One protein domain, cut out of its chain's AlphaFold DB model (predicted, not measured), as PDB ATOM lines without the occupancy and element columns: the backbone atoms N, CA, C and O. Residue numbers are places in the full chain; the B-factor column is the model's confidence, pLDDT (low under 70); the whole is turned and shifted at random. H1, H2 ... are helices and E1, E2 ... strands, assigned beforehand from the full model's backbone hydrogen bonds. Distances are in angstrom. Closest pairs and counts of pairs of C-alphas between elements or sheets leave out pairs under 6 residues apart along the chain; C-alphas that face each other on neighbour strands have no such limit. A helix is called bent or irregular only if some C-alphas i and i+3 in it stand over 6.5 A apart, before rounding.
ATOM      1  N   SER A  98      49.888  56.946   3.333       86.12
ATOM      2  CA  SER A  98      50.738  56.576   2.194       86.12
ATOM      3  C   SER A  98      52.055  55.942   2.640       86.12
ATOM      4  O   SER A  98      52.373  54.837   2.216       86.12
ATOM      5  N   THR A  99      52.773  56.579   3.566       90.12
ATOM      6  CA  THR A  99      54.043  56.073   4.108       90.12
ATOM      7  C   THR A  99      53.865  54.700   4.753       90.12
ATOM      8  O   THR A  99      54.751  53.848   4.725       90.12
ATOM      9  N   LEU A 100      52.696  54.460   5.346       89.81
ATOM     10  CA  LEU A 100      52.358  53.168   5.918       89.81
ATOM     11  C   LEU A 100      52.089  52.090   4.857       89.81
ATOM     12  O   LEU A 100      52.421  50.927   5.086       89.81
ATOM     13  N   ALA A 101      51.537  52.465   3.699       87.00
ATOM     14  CA  ALA A 101      51.427  51.565   2.555       87.00
ATOM     15  C   ALA A 101      52.816  51.166   2.041       87.00
ATOM     16  O   ALA A 101      53.072  49.980   1.858       87.00
ATOM     17  N   ASP A 102      53.729  52.129   1.906       90.69
ATOM     18  CA  ASP A 102      55.092  51.881   1.425       90.69
ATOM     19  C   ASP A 102      55.860  50.952   2.373       90.69
ATOM     20  O   ASP A 102      56.504  49.995   1.941       90.69
ATOM     21  N   LYS A 103      55.718  51.167   3.687       91.56
ATOM     22  CA  LYS A 103      56.272  50.272   4.716       91.56
ATOM     23  C   LYS A 103      55.698  48.861   4.628       91.56
ATOM     24  O   LYS A 103      56.446  47.895   4.754       91.56
ATOM     25  N   ALA A 104      54.387  48.731   4.425       89.19
ATOM     26  CA  ALA A 104      53.757  47.427   4.267       89.19
ATOM     27  C   ALA A 104      54.260  46.718   3.002       89.19
ATOM     28  O   ALA A 104      54.587  45.540   3.078       89.19
ATOM     29  N   ILE A 105      54.403  47.434   1.881       89.25
ATOM     30  CA  ILE A 105      54.939  46.898   0.621       89.25
ATOM     31  C   ILE A 105      56.397  46.451   0.782       89.25
ATOM     32  O   ILE A 105      56.747  45.366   0.329       89.25
ATOM     33  N   ALA A 106      57.232  47.228   1.475       88.25
ATOM     34  CA  ALA A 106      58.626  46.868   1.744       88.25
ATOM     35  C   ALA A 106      58.775  45.602   2.611       88.25
ATOM     36  O   ALA A 106      59.805  44.935   2.555       88.25
ATOM     37  N   GLY A 107      57.755  45.268   3.410       86.69
ATOM     38  CA  GLY A 107      57.701  44.035   4.197       86.69
ATOM     39  C   GLY A 107      57.160  42.814   3.443       86.69
ATOM     40  O   GLY A 107      57.123  41.727   4.019       86.69
ATOM     41  N   LEU A 108      56.708  42.967   2.191       85.88
ATOM     42  CA  LEU A 108      56.197  41.863   1.375       85.88
ATOM     43  C   LEU A 108      57.325  41.116   0.656       85.88
ATOM     44  O   LEU A 108      58.412  41.638   0.425       85.88
ATOM     45  N   LEU A 109      57.028  39.876   0.251       84.56
ATOM     46  CA  LEU A 109      57.868  39.136  -0.690       84.56
ATOM     47  C   LEU A 109      58.081  39.980  -1.965       84.56
ATOM     48  O   LEU A 109      57.109  40.582  -2.433       84.56
ATOM     49  N   PRO A 110      59.294  39.998  -2.550       84.50
ATOM     50  CA  PRO A 110      59.626  40.877  -3.675       84.50
ATOM     51  C   PRO A 110      58.658  40.742  -4.858       84.50
ATOM     52  O   PRO A 110      58.224  41.756  -5.393       84.50
ATOM     53  N   ASP A 111      58.210  39.525  -5.182       88.12
ATOM     54  CA  ASP A 111      57.213  39.295  -6.242       88.12
ATOM     55  C   ASP A 111      55.872  40.006  -5.960       88.12
ATOM     56  O   ASP A 111      55.302  40.672  -6.824       88.12
ATOM     57  N   HIS A 112      55.382  39.957  -4.719       87.06
ATOM     58  CA  HIS A 112      54.139  40.638  -4.342       87.06
ATOM     59  C   HIS A 112      54.309  42.162  -4.278       87.06
ATOM     60  O   HIS A 112      53.372  42.897  -4.586       87.06
ATOM     61  N   ALA A 113      55.489  42.649  -3.887       87.62
ATOM     62  CA  ALA A 113      55.788  44.077  -3.848       87.62
ATOM     63  C   ALA A 113      55.827  44.689  -5.260       87.62
ATOM     64  O   ALA A 113      55.282  45.774  -5.479       87.62
ATOM     65  N   GLU A 114      56.406  43.984  -6.236       88.25
ATOM     66  CA  GLU A 114      56.389  44.391  -7.646       88.25
ATOM     67  C   GLU A 114      54.959  44.418  -8.199       88.25
ATOM     68  O   GLU A 114      54.531  45.409  -8.795       88.25
ATOM     69  N   GLN A 115      54.166  43.380  -7.918       90.25
ATOM     70  CA  GLN A 115      52.761  43.320  -8.330       90.25
ATOM     71  C   GLN A 115      51.903  44.427  -7.699       90.25
ATOM     72  O   GLN A 115      51.005  44.955  -8.358       90.25
ATOM     73  N   ALA A 116      52.170  44.794  -6.443       88.50
ATOM     74  CA  ALA A 116      51.467  45.869  -5.750       88.50
ATOM     75  C   ALA A 116      51.823  47.268  -6.287       88.50
ATOM     76  O   ALA A 116      51.023  48.193  -6.129       88.50
ATOM     77  N   ASN A 117      52.985  47.434  -6.925       87.94
ATOM     78  CA  ASN A 117      53.399  48.684  -7.570       87.94
ATOM     79  C   ASN A 117      52.991  48.768  -9.050       87.94
ATOM     80  O   ASN A 117      52.912  49.864  -9.609       87.94
ATOM     81  N   ASP A 118      52.682  47.636  -9.687       89.81
ATOM     82  CA  ASP A 118      52.246  47.602 -11.082       89.81
ATOM     83  C   ASP A 118      50.909  48.344 -11.273       89.81
ATOM     84  O   ASP A 118      49.836  47.939 -10.812       89.81
ATOM     85  N   SER A 119      50.967  49.434 -12.038       87.50
ATOM     86  CA  SER A 119      49.803  50.254 -12.380       87.50
ATOM     87  C   SER A 119      48.748  49.499 -13.202       87.50
ATOM     88  O   SER A 119      47.571  49.846 -13.148       87.50
ATOM     89  N   LYS A 120      49.122  48.451 -13.949       89.56
ATOM     90  CA  LYS A 120      48.188  47.615 -14.726       89.56
ATOM     91  C   LYS A 120      47.327  46.718 -13.830       89.56
ATOM     92  O   LYS A 120      46.249  46.287 -14.243       89.56
ATOM     93  N   ARG A 121      47.785  46.460 -12.601       88.69
ATOM     94  CA  ARG A 121      47.100  45.646 -11.583       88.69
ATOM     95  C   ARG A 121      46.226  46.475 -10.646       88.69
ATOM     96  O   ARG A 121      45.674  45.934  -9.690       88.69
ATOM     97  N   LYS A 122      46.055  47.770 -10.922       89.94
ATOM     98  CA  LYS A 122      45.179  48.671 -10.169       89.94
ATOM     99  C   LYS A 122      44.162  49.338 -11.083       89.94
ATOM    100  O   LYS A 122      44.399  49.551 -12.273       89.94
ATOM    101  N   ALA A 123      43.008  49.684 -10.522       89.44
ATOM    102  CA  ALA A 123      42.035  50.493 -11.236       89.44
ATOM    103  C   ALA A 123      42.498  51.956 -11.318       89.44
ATOM    104  O   ALA A 123      43.079  52.495 -10.379       89.44
ATOM    105  N   LYS A 124      42.157  52.632 -12.417       88.50
ATOM    106  CA  LYS A 124      42.362  54.079 -12.605       88.50
ATOM    107  C   LYS A 124      41.220  54.884 -11.974       88.50
ATOM    108  O   LYS A 124      40.566  55.669 -12.651       88.50
ATOM    109  N   SER A 125      40.920  54.630 -10.705       87.56
ATOM    110  CA  SER A 125      39.862  55.340  -9.973       87.56
ATOM    111  C   SER A 125      40.456  56.241  -8.890       87.56
ATOM    112  O   SER A 125      41.476  55.864  -8.315       87.56
ATOM    113  N   PRO A 126      39.794  57.358  -8.538       88.12
ATOM    114  CA  PRO A 126      40.253  58.274  -7.490       88.12
ATOM    115  C   PRO A 126      40.129  57.703  -6.064       88.12
ATOM    116  O   PRO A 126      40.437  58.387  -5.092       88.12
ATOM    117  N   ASP A 127      39.662  56.461  -5.924       90.50
ATOM    118  CA  ASP A 127      39.493  55.792  -4.641       90.50
ATOM    119  C   ASP A 127      40.839  55.611  -3.907       90.50
ATOM    120  O   ASP A 127      41.727  54.915  -4.414       90.50
ATOM    121  N   PRO A 128      40.988  56.120  -2.668       91.62
ATOM    122  CA  PRO A 128      42.231  55.991  -1.906       91.62
ATOM    123  C   PRO A 128      42.545  54.538  -1.521       91.62
ATOM    124  O   PRO A 128      43.697  54.197  -1.260       91.62
ATOM    125  N   SER A 129      41.544  53.656  -1.523       92.62
ATOM    126  CA  SER A 129      41.683  52.249  -1.140       92.62
ATOM    127  C   SER A 129      42.623  51.451  -2.052       92.62
ATOM    128  O   SER A 129      43.222  50.487  -1.590       92.62
ATOM    129  N   TRP A 130      42.837  51.866  -3.307       93.62
ATOM    130  CA  TRP A 130      43.781  51.198  -4.222       93.62
ATOM    131  C   TRP A 130      45.255  51.373  -3.845       93.62
ATOM    132  O   TRP A 130      46.126  50.681  -4.376       93.62
ATOM    133  N   LYS A 131      45.565  52.256  -2.893       93.19
ATOM    134  CA  LYS A 131      46.901  52.309  -2.284       93.19
ATOM    135  C   LYS A 131      47.206  51.030  -1.504       93.19
ATOM    136  O   LYS A 131      48.347  50.585  -1.480       93.19
ATOM    137  N   PHE A 132      46.173  50.403  -0.945       93.38
ATOM    138  CA  PHE A 132      46.291  49.278  -0.018       93.38
ATOM    139  C   PHE A 132      45.963  47.916  -0.638       93.38
ATOM    140  O   PHE A 132      46.053  46.894   0.045       93.38
ATOM    141  N   GLY A 133      45.576  47.875  -1.914       94.00
ATOM    142  CA  GLY A 133      45.253  46.625  -2.590       94.00
ATOM    143  C   GLY A 133      45.483  46.659  -4.096       94.00
ATOM    144  O   GLY A 133      45.499  47.721  -4.718       94.00
ATOM    145  N   TRP A 134      45.671  45.476  -4.672       94.81
ATOM    146  CA  TRP A 134      45.911  45.265  -6.103       94.81
ATOM    147  C   TRP A 134      45.187  44.008  -6.590       94.81
ATOM    148  O   TRP A 134      44.720  43.193  -5.794       94.81
ATOM    149  N   TRP A 135      45.073  43.848  -7.905       95.12
ATOM    150  CA  TRP A 135      44.548  42.637  -8.522       95.12
ATOM    151  C   TRP A 135      45.655  41.577  -8.665       95.12
ATOM    152  O   TRP A 135      46.623  41.811  -9.405       95.12
ATOM    153  N   PRO A 136      45.517  40.397  -8.024       92.56
ATOM    154  CA  PRO A 136      46.464  39.296  -8.196       92.56
ATOM    155  C   PRO A 136      46.444  38.765  -9.631       92.56
ATOM    156  O   PRO A 136      47.489  38.444 -10.184       92.56
ATOM    157  N   ASP A 137      45.275  38.792 -10.277       90.44
ATOM    158  CA  ASP A 137      45.101  38.502 -11.696       90.44
ATOM    159  C   ASP A 137      44.424  39.704 -12.379       90.44
ATOM    160  O   ASP A 137      43.275  40.011 -12.056       90.44
ATOM    161  N   PRO A 138      45.048  40.369 -13.373       87.50
ATOM    162  CA  PRO A 138      44.445  41.530 -14.043       87.50
ATOM    163  C   PRO A 138      43.176  41.177 -14.842       87.50
ATOM    164  O   PRO A 138      42.374  42.065 -15.161       87.50
ATOM    165  N   SER A 139      43.000  39.889 -15.157       89.69
ATOM    166  CA  SER A 139      41.816  39.330 -15.814       89.69
ATOM    167  C   SER A 139      40.638  39.133 -14.857       89.69
ATOM    168  O   SER A 139      39.500  39.150 -15.311       89.69
ATOM    169  N   LYS A 140      40.886  38.967 -13.550       88.69
ATOM    170  CA  LYS A 140      39.848  38.725 -12.537       88.69
ATOM    171  C   LYS A 140      39.744  39.931 -11.604       88.69
ATOM    172  O   LYS A 140      40.259  39.937 -10.487       88.69
ATOM    173  N   LYS A 141      39.064  40.975 -12.076       89.56
ATOM    174  CA  LYS A 141      38.978  42.289 -11.406       89.56
ATOM    175  C   LYS A 141      38.153  42.250 -10.114       89.56
ATOM    176  O   LYS A 141      38.208  43.175  -9.301       89.56
ATOM    177  N   GLU A 142      37.425  41.159  -9.913       91.19
ATOM    178  CA  GLU A 142      36.601  40.880  -8.735       91.19
ATOM    179  C   GLU A 142      37.421  40.445  -7.513       91.19
ATOM    180  O   GLU A 142      36.867  40.336  -6.420       91.19
ATOM    181  N   PHE A 143      38.720  40.185  -7.662       93.81
ATOM    182  CA  PHE A 143      39.578  39.731  -6.570       93.81
ATOM    183  C   PHE A 143      40.601  40.802  -6.242       93.81
ATOM    184  O   PHE A 143      41.422  41.138  -7.084       93.81
ATOM    185  N   VAL A 144      40.570  41.334  -5.023       94.56
ATOM    186  CA  VAL A 144      41.534  42.347  -4.571       94.56
ATOM    187  C   VAL A 144      42.373  41.761  -3.449       94.56
ATOM    188  O   VAL A 144      41.833  41.294  -2.448       94.56
ATOM    189  N   GLN A 145      43.691  41.787  -3.598       95.06
ATOM    190  CA  GLN A 145      44.616  41.339  -2.570       95.06
ATOM    191  C   GLN A 145      45.018  42.495  -1.655       95.06
ATOM    192  O   GLN A 145      45.318  43.593  -2.115       95.06
ATOM    193  N   CYS A 146      44.987  42.245  -0.347       94.44
ATOM    194  CA  CYS A 146      45.316  43.220   0.691       94.44
ATOM    195  C   CYS A 146      46.824  43.270   0.964       94.44
ATOM    196  O   CYS A 146      47.409  42.226   1.241       94.44
ATOM    197  N   ILE A 147      47.443  44.458   1.005       94.69
ATOM    198  CA  ILE A 147      48.881  44.578   1.334       94.69
ATOM    199  C   ILE A 147      49.187  44.191   2.783       94.69
ATOM    200  O   ILE A 147      50.233  43.624   3.064       94.69
ATOM    201  N   PHE A 148      48.262  44.442   3.713       92.88
ATOM    202  CA  PHE A 148      48.516  44.214   5.137       92.88
ATOM    203  C   PHE A 148      48.364  42.756   5.528       92.88
ATOM    204  O   PHE A 148      49.082  42.261   6.393       92.88
ATOM    205  N   CYS A 149      47.378  42.068   4.940       91.69
ATOM    206  CA  CYS A 149      47.112  40.684   5.286       91.69
ATOM    207  C   CYS A 149      47.310  39.662   4.188       91.69
ATOM    208  O   CYS A 149      47.112  38.485   4.482       91.69
ATOM    209  N   MET A 150      47.691  40.079   2.984       91.31
ATOM    210  CA  MET A 150      47.930  39.206   1.835       91.31
ATOM    211  C   MET A 150      46.747  38.279   1.516       91.31
ATOM    212  O   MET A 150      46.885  37.362   0.717       91.31
ATOM    213  N   LYS A 151      45.567  38.502   2.108       91.25
ATOM    214  CA  LYS A 151      44.360  37.756   1.778       91.25
ATOM    215  C   LYS A 151      43.754  38.346   0.520       91.25
ATOM    216  O   LYS A 151      43.706  39.569   0.361       91.25
ATOM    217  N   VAL A 152      43.273  37.464  -0.344       93.12
ATOM    218  CA  VAL A 152      42.477  37.836  -1.505       93.12
ATOM    219  C   VAL A 152      41.031  37.989  -1.048       93.12
ATOM    220  O   VAL A 152      40.427  37.042  -0.553       93.12
ATOM    221  N   VAL A 153      40.490  39.194  -1.187       92.00
ATOM    222  CA  VAL A 153      39.092  39.508  -0.899       92.00
ATOM    223  C   VAL A 153      38.287  39.308  -2.188       92.00
ATOM    224  O   VAL A 153      38.502  40.055  -3.151       92.00
ATOM    225  N   PRO A 154      37.385  38.312  -2.246       87.81
ATOM    226  CA  PRO A 154      36.449  38.177  -3.354       87.81
ATOM    227  C   PRO A 154      35.386  39.290  -3.277       87.81
ATOM    228  O   PRO A 154      35.057  39.758  -2.189       87.81
ATOM    229  N   SER A 155      34.837  39.701  -4.427       87.38
ATOM    230  CA  SER A 155      33.812  40.762  -4.592       87.38
ATOM    231  C   SER A 155      34.319  42.209  -4.718       87.38
ATOM    232  O   SER A 155      33.576  43.170  -4.483       87.38
ATOM    233  N   GLY A 156      35.561  42.383  -5.157       90.81
ATOM    234  CA  GLY A 156      36.082  43.640  -5.680       90.81
ATOM    235  C   GLY A 156      36.284  44.728  -4.625       90.81
ATOM    236  O   GLY A 156      36.327  44.488  -3.416       90.81
ATOM    237  N   ILE A 157      36.404  45.972  -5.096       92.19
ATOM    238  CA  ILE A 157      36.820  47.097  -4.250       92.19
ATOM    239  C   ILE A 157      35.819  47.424  -3.132       92.19
ATOM    240  O   ILE A 157      36.220  47.899  -2.076       92.19
ATOM    241  N   LYS A 158      34.520  47.144  -3.312       89.94
ATOM    242  CA  LYS A 158      33.490  47.439  -2.300       89.94
ATOM    243  C   LYS A 158      33.711  46.634  -1.018       89.94
ATOM    244  O   LYS A 158      33.761  47.219   0.059       89.94
ATOM    245  N   ARG A 159      33.878  45.309  -1.130       91.44
ATOM    246  CA  ARG A 159      34.187  44.458   0.031       91.44
ATOM    247  C   ARG A 159      35.592  44.716   0.549       91.44
ATOM    248  O   ARG A 159      35.801  44.723   1.755       91.44
ATOM    249  N   PHE A 160      36.533  45.044  -0.334       93.50
ATOM    250  CA  PHE A 160      37.870  45.447   0.085       93.50
ATOM    251  C   PHE A 160      37.869  46.707   0.972       93.50
ATOM    252  O   PHE A 160      38.532  46.723   2.003       93.50
ATOM    253  N   LYS A 161      37.073  47.735   0.645       92.75
ATOM    254  CA  LYS A 161      36.896  48.919   1.506       92.75
ATOM    255  C   LYS A 161      36.403  48.524   2.901       92.75
ATOM    256  O   LYS A 161      36.978  48.948   3.895       92.75
ATOM    257  N   GLN A 162      35.403  47.647   2.968       91.94
ATOM    258  CA  GLN A 162      34.836  47.144   4.228       91.94
ATOM    259  C   GLN A 162      35.828  46.280   5.025       91.94
ATOM    260  O   GLN A 162      35.830  46.311   6.252       91.94
ATOM    261  N   HIS A 163      36.698  45.539   4.338       93.12
ATOM    262  CA  HIS A 163      37.781  44.774   4.951       93.12
ATOM    263  C   HIS A 163      38.799  45.674   5.676       93.12
ATOM    264  O   HIS A 163      39.368  45.246   6.683       93.12
ATOM    265  N   LEU A 164      39.018  46.906   5.194       92.62
ATOM    266  CA  LEU A 164      39.933  47.874   5.811       92.62
ATOM    267  C   LEU A 164      39.325  48.621   7.008       92.62
ATOM    268  O   LEU A 164      40.061  48.914   7.940       92.62
ATOM    269  N   THR A 165      38.023  48.933   6.988       89.75
ATOM    270  CA  THR A 165      37.385  49.870   7.942       89.75
ATOM    271  C   THR A 165      36.541  49.216   9.039       89.75
ATOM    272  O   THR A 165      35.704  49.884   9.632       89.75
ATOM    273  N   ASP A 166      36.721  47.916   9.264       72.50
ATOM    274  CA  ASP A 166      35.932  47.101  10.199       72.50
ATOM    275  C   ASP A 166      34.424  47.016   9.859       72.50
ATOM    276  O   ASP A 166      33.578  47.657  10.470       72.50
ATOM    277  N   GLY A 167      34.096  46.186   8.860       66.19
ATOM    278  CA  GLY A 167      32.903  45.328   8.896       66.19
ATOM    279  C   GLY A 167      31.538  45.973   8.620       66.19
ATOM    280  O   GLY A 167      30.840  46.411   9.524       66.19
ATOM    281  N   PHE A 168      31.068  45.853   7.374       63.38
ATOM    282  CA  PHE A 168      29.631  45.846   7.071       63.38
ATOM    283  C   PHE A 168      29.217  44.417   6.672       63.38
ATOM    284  O   PHE A 168      29.633  43.924   5.616       63.38
ATOM    285  N   GLY A 169      28.392  43.758   7.492       73.50
ATOM    286  CA  GLY A 169      27.860  42.411   7.233       73.50
ATOM    287  C   GLY A 169      28.912  41.301   7.358       73.50
ATOM    288  O   GLY A 169      29.574  41.188   8.382       73.50
ATOM    289  N   ASP A 170      29.084  40.503   6.300       74.06
ATOM    290  CA  ASP A 170      29.820  39.221   6.317       74.06
ATOM    291  C   ASP A 170      31.326  39.321   5.993       74.06
ATOM    292  O   ASP A 170      32.016  38.313   5.833       74.06
ATOM    293  N   THR A 171      31.863  40.531   5.814       79.19
ATOM    294  CA  THR A 171      33.264  40.704   5.393       79.19
ATOM    295  C   THR A 171      34.200  40.693   6.594       79.19
ATOM    296  O   THR A 171      34.154  41.596   7.426       79.19
ATOM    297  N   MET A 172      35.105  39.711   6.655       82.75
ATOM    298  CA  MET A 172      36.125  39.649   7.704       82.75
ATOM    299  C   MET A 172      37.024  40.888   7.690       82.75
ATOM    300  O   MET A 172      37.659  41.194   6.676       82.75
ATOM    301  N   LYS A 173      37.144  41.548   8.842       89.38
ATOM    302  CA  LYS A 173      38.049  42.680   9.034       89.38
ATOM    303  C   LYS A 173      39.517  42.281   8.954       89.38
ATOM    304  O   LYS A 173      39.918  41.176   9.335       89.38
ATOM    305  N   CYS A 174      40.353  43.197   8.484       91.31
ATOM    306  CA  CYS A 174      41.790  43.009   8.513       91.31
ATOM    307  C   CYS A 174      42.365  43.328   9.896       91.31
ATOM    308  O   CYS A 174      42.491  44.489  10.262       91.31
ATOM    309  N   ALA A 175      42.825  42.315  10.630       88.44
ATOM    310  CA  ALA A 175      43.509  42.525  11.911       88.44
ATOM    311  C   ALA A 175      44.895  43.197  11.789       88.44
ATOM    312  O   ALA A 175      45.468  43.602  12.792       88.44
ATOM    313  N   ARG A 176      45.457  43.281  10.572       90.50
ATOM    314  CA  ARG A 176      46.786  43.863  10.302       90.50
ATOM    315  C   ARG A 176      46.729  45.292   9.760       90.50
ATOM    316  O   ARG A 176      47.779  45.873   9.513       90.50
ATOM    317  N   VAL A 177      45.532  45.835   9.528       91.88
ATOM    318  CA  VAL A 177      45.377  47.226   9.085       91.88
ATOM    319  C   VAL A 177      45.610  48.143  10.280       91.88
ATOM    320  O   VAL A 177      44.931  47.989  11.294       91.88
ATOM    321  N   PRO A 178      46.539  49.101  10.178       91.44
ATOM    322  CA  PRO A 178      46.718  50.093  11.224       91.44
ATOM    323  C   PRO A 178      45.538  51.062  11.261       91.44
ATOM    324  O   PRO A 178      44.959  51.403  10.227       91.44
ATOM    325  N   GLU A 179      45.216  51.545  12.456       90.38
ATOM    326  CA  GLU A 179      44.022  52.356  12.700       90.38
ATOM    327  C   GLU A 179      43.979  53.635  11.850       90.38
ATOM    328  O   GLU A 179      42.933  53.986  11.317       90.38
ATOM    329  N   VAL A 180      45.134  54.269  11.625       91.31
ATOM    330  CA  VAL A 180      45.266  55.457  10.762       91.31
ATOM    331  C   VAL A 180      44.705  55.197   9.359       91.31
ATOM    332  O   VAL A 180      43.948  56.004   8.826       91.31
ATOM    333  N   VAL A 181      45.014  54.038   8.771       92.31
ATOM    334  CA  VAL A 181      44.527  53.666   7.435       92.31
ATOM    335  C   VAL A 181      43.032  53.356   7.464       92.31
ATOM    336  O   VAL A 181      42.306  53.766   6.560       92.31
ATOM    337  N   SER A 182      42.562  52.658   8.500       91.75
ATOM    338  CA  SER A 182      41.132  52.391   8.691       91.75
ATOM    339  C   SER A 182      40.330  53.697   8.761       91.75
ATOM    340  O   SER A 182      39.373  53.878   8.007       91.75
ATOM    341  N   ASN A 183      40.771  54.648   9.586       91.50
ATOM    342  CA  ASN A 183      40.113  55.941   9.773       91.50
ATOM    343  C   ASN A 183      40.103  56.779   8.487       91.50
ATOM    344  O   ASN A 183      39.061  57.332   8.132       91.50
ATOM    345  N   ASP A 184      41.210  56.816   7.741       91.69
ATOM    346  CA  ASP A 184      41.293  57.529   6.460       91.69
ATOM    347  C   ASP A 184      40.284  56.994   5.435       91.69
ATOM    348  O   ASP A 184      39.546  57.758   4.799       91.69
ATOM    349  N   ILE A 185      40.209  55.667   5.285       92.25
ATOM    350  CA  ILE A 185      39.262  55.044   4.356       92.25
ATOM    351  C   ILE A 185      37.824  55.218   4.853       92.25
ATOM    352  O   ILE A 185      36.934  55.496   4.048       92.25
ATOM    353  N   GLN A 186      37.572  55.122   6.159       90.31
ATOM    354  CA  GLN A 186      36.239  55.321   6.725       90.31
ATOM    355  C   GLN A 186      35.761  56.768   6.537       90.31
ATOM    356  O   GLN A 186      34.604  56.995   6.179       90.31
ATOM    357  N   ALA A 187      36.642  57.751   6.721       90.88
ATOM    358  CA  ALA A 187      36.346  59.156   6.475       90.88
ATOM    359  C   ALA A 187      36.022  59.408   4.996       90.88
ATOM    360  O   ALA A 187      35.081  60.142   4.692       90.88
ATOM    361  N   TYR A 188      36.760  58.778   4.076       89.94
ATOM    362  CA  TYR A 188      36.449  58.827   2.648       89.94
ATOM    363  C   TYR A 188      35.070  58.230   2.345       89.94
ATOM    364  O   TYR A 188      34.267  58.854   1.652       89.94
ATOM    365  N   LEU A 189      34.768  57.056   2.907       88.06
ATOM    366  CA  LEU A 189      33.470  56.407   2.740       88.06
ATOM    367  C   LEU A 189      32.331  57.303   3.231       88.06
ATOM    368  O   LEU A 189      31.422  57.549   2.455       88.06
ATOM    369  N   LYS A 190      32.409  57.854   4.450       87.00
ATOM    370  CA  LYS A 190      31.373  58.738   5.025       87.00
ATOM    371  C   LYS A 190      31.095  59.974   4.160       87.00
ATOM    372  O   LYS A 190      29.945  60.372   3.989       87.00
ATOM    373  N   LYS A 191      32.146  60.579   3.597       87.56
ATOM    374  CA  LYS A 191      32.027  61.739   2.697       87.56
ATOM    375  C   LYS A 191      31.370  61.349   1.373       87.56
ATOM    376  O   LYS A 191      30.507  62.068   0.885       87.56
ATOM    377  N   ASN A 192      31.743  60.193   0.825       82.31
ATOM    378  CA  ASN A 192      31.245  59.710  -0.460       82.31
ATOM    379  C   ASN A 192      29.853  59.043  -0.375       82.31
ATOM    380  O   ASN A 192      29.132  58.995  -1.371       82.31
ATOM    381  N   THR A 193      29.443  58.525   0.787       70.31
ATOM    382  CA  THR A 193      28.094  57.972   1.005       70.31
ATOM    383  C   THR A 193      27.046  59.073   1.105       70.31
ATOM    384  O   THR A 193      25.961  58.910   0.555       70.31
ATOM    385  N   ARG A 194      27.381  60.222   1.712       55.47
ATOM    386  CA  ARG A 194      26.486  61.396   1.773       55.47
ATOM    387  C   ARG A 194      26.238  62.047   0.411       55.47
ATOM    388  O   ARG A 194      25.208  62.677   0.223       55.47
ATOM    389  N   SER A 195      27.133  61.858  -0.557       54.50
ATOM    390  CA  SER A 195      26.893  62.247  -1.955       54.50
ATOM    391  C   SER A 195      26.014  61.260  -2.735       54.50
ATOM    392  O   SER A 195      25.687  61.538  -3.884       54.50
ATOM    393  N   ALA A 196      25.633  60.122  -2.142       51.62
ATOM    394  CA  ALA A 196      24.753  59.140  -2.773       51.62
ATOM    395  C   ALA A 196      23.390  58.996  -2.079       51.62
ATOM    396  O   ALA A 196      22.441  58.650  -2.770       51.62
TER     397      ALA A 196
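What this domain is: This is residues 98 to 196 of the 230 residues of the protein "BED-type domain-containing protein" of Zea mays (UniProt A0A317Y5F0). A small two-strand hairpin, E1 and E2, with helix H4 packed on it, makes one body; towards one end of the longest axis lie H1 and the folded-back H2, and H5 reaches out to the other end, where residues 190 to 196 stick out. The short H3 lies near the middle, and the long unnamed stretch of residues 165 to 178 loops out between H4 and H5. The printed part has 99 residues, mostly helix by its named elements, in the order H1, H2, H3, E1, E2, H4, H5; the sheet, E1 - E2, is antiparallel. It is compact, with a radius of gyration of the C-alphas of 12.7 A and spans of 38 by 28 by 25 A.

Where its parts are: E1 is residues 143 to 146, 9.9 A long, and E2 is residues 152 to 154. H4, residues 156 to 164, is 12.8 A long; it is neither bent nor irregular, but only just: C-alphas 156 and 159 are 6.1 A apart. H5, residues 179 to 194, is the longest helix at 22.6 A and ends with C-alpha 194 at (26.486, 61.396, 1.773). H3 is residues 128 to 131. H1, residues 98 to 106, is 12.5 A long and begins with C-alpha 98 at (50.738, 56.576, 2.194); H2, residues 110 to 117, is 10.7 A long.

How they stand to each other: E1 and E2 form a hairpin, antiparallel at 142 degrees, with N 153 and O 144 at 2.8 A and N 144 and O 153 at 3.1 A. Residues 133 to 134 make a short antiparallel pairing with residues 145 to 146 of E1. The closest C-alphas of E1 and H4 are those of Phe 143 and Gly 156, 5.3 A apart; those of E2 and H4 are Val 153 and Phe 160, 6.1 A apart. H5 touches H4 with residues 181 to 185 alone, closest at the C-alphas of Leu 164 and Ser 182, 5.5 A, at a steep tilt of 53 degrees, opposite ways. H3 only just touches H4, with 3 pairs of C-alphas within 8 A, closest at Ser 129 and Lys 161, 6.4 A. H3 also only just touches residues 185 to 188 of H5, with 3 such pairs, closest at Ser 129 and Ile 185, 6.6 A. H1 is close to but not clearly touching H3, with the closest C-alphas, Ala 101 and Lys 131, 6.7 A apart. H1 and H2 form a helical hairpin at a shallow tilt of 27 degrees, opposite ways; they only just touch, with 3 pairs within 8 A, closest at Ile 105 and Ala 113, 5.4 A. H2 is apart from H3, H4, H5, E1 and E2. In H1, H2, H4 and H5 every O i to N i+4 pair is within hydrogen-bond range; H3 is too short for such a pair.

The domain as a whole: The C-alphas farthest apart, those of Pro 110 and Ala 196, are 39.4 A apart. The printed part has no cut. The links H3 to E1 and H4 to H5 are long. The mean pLDDT of the printed part is 87.8, with residues 167 to 168 and 194 to 196 under 70.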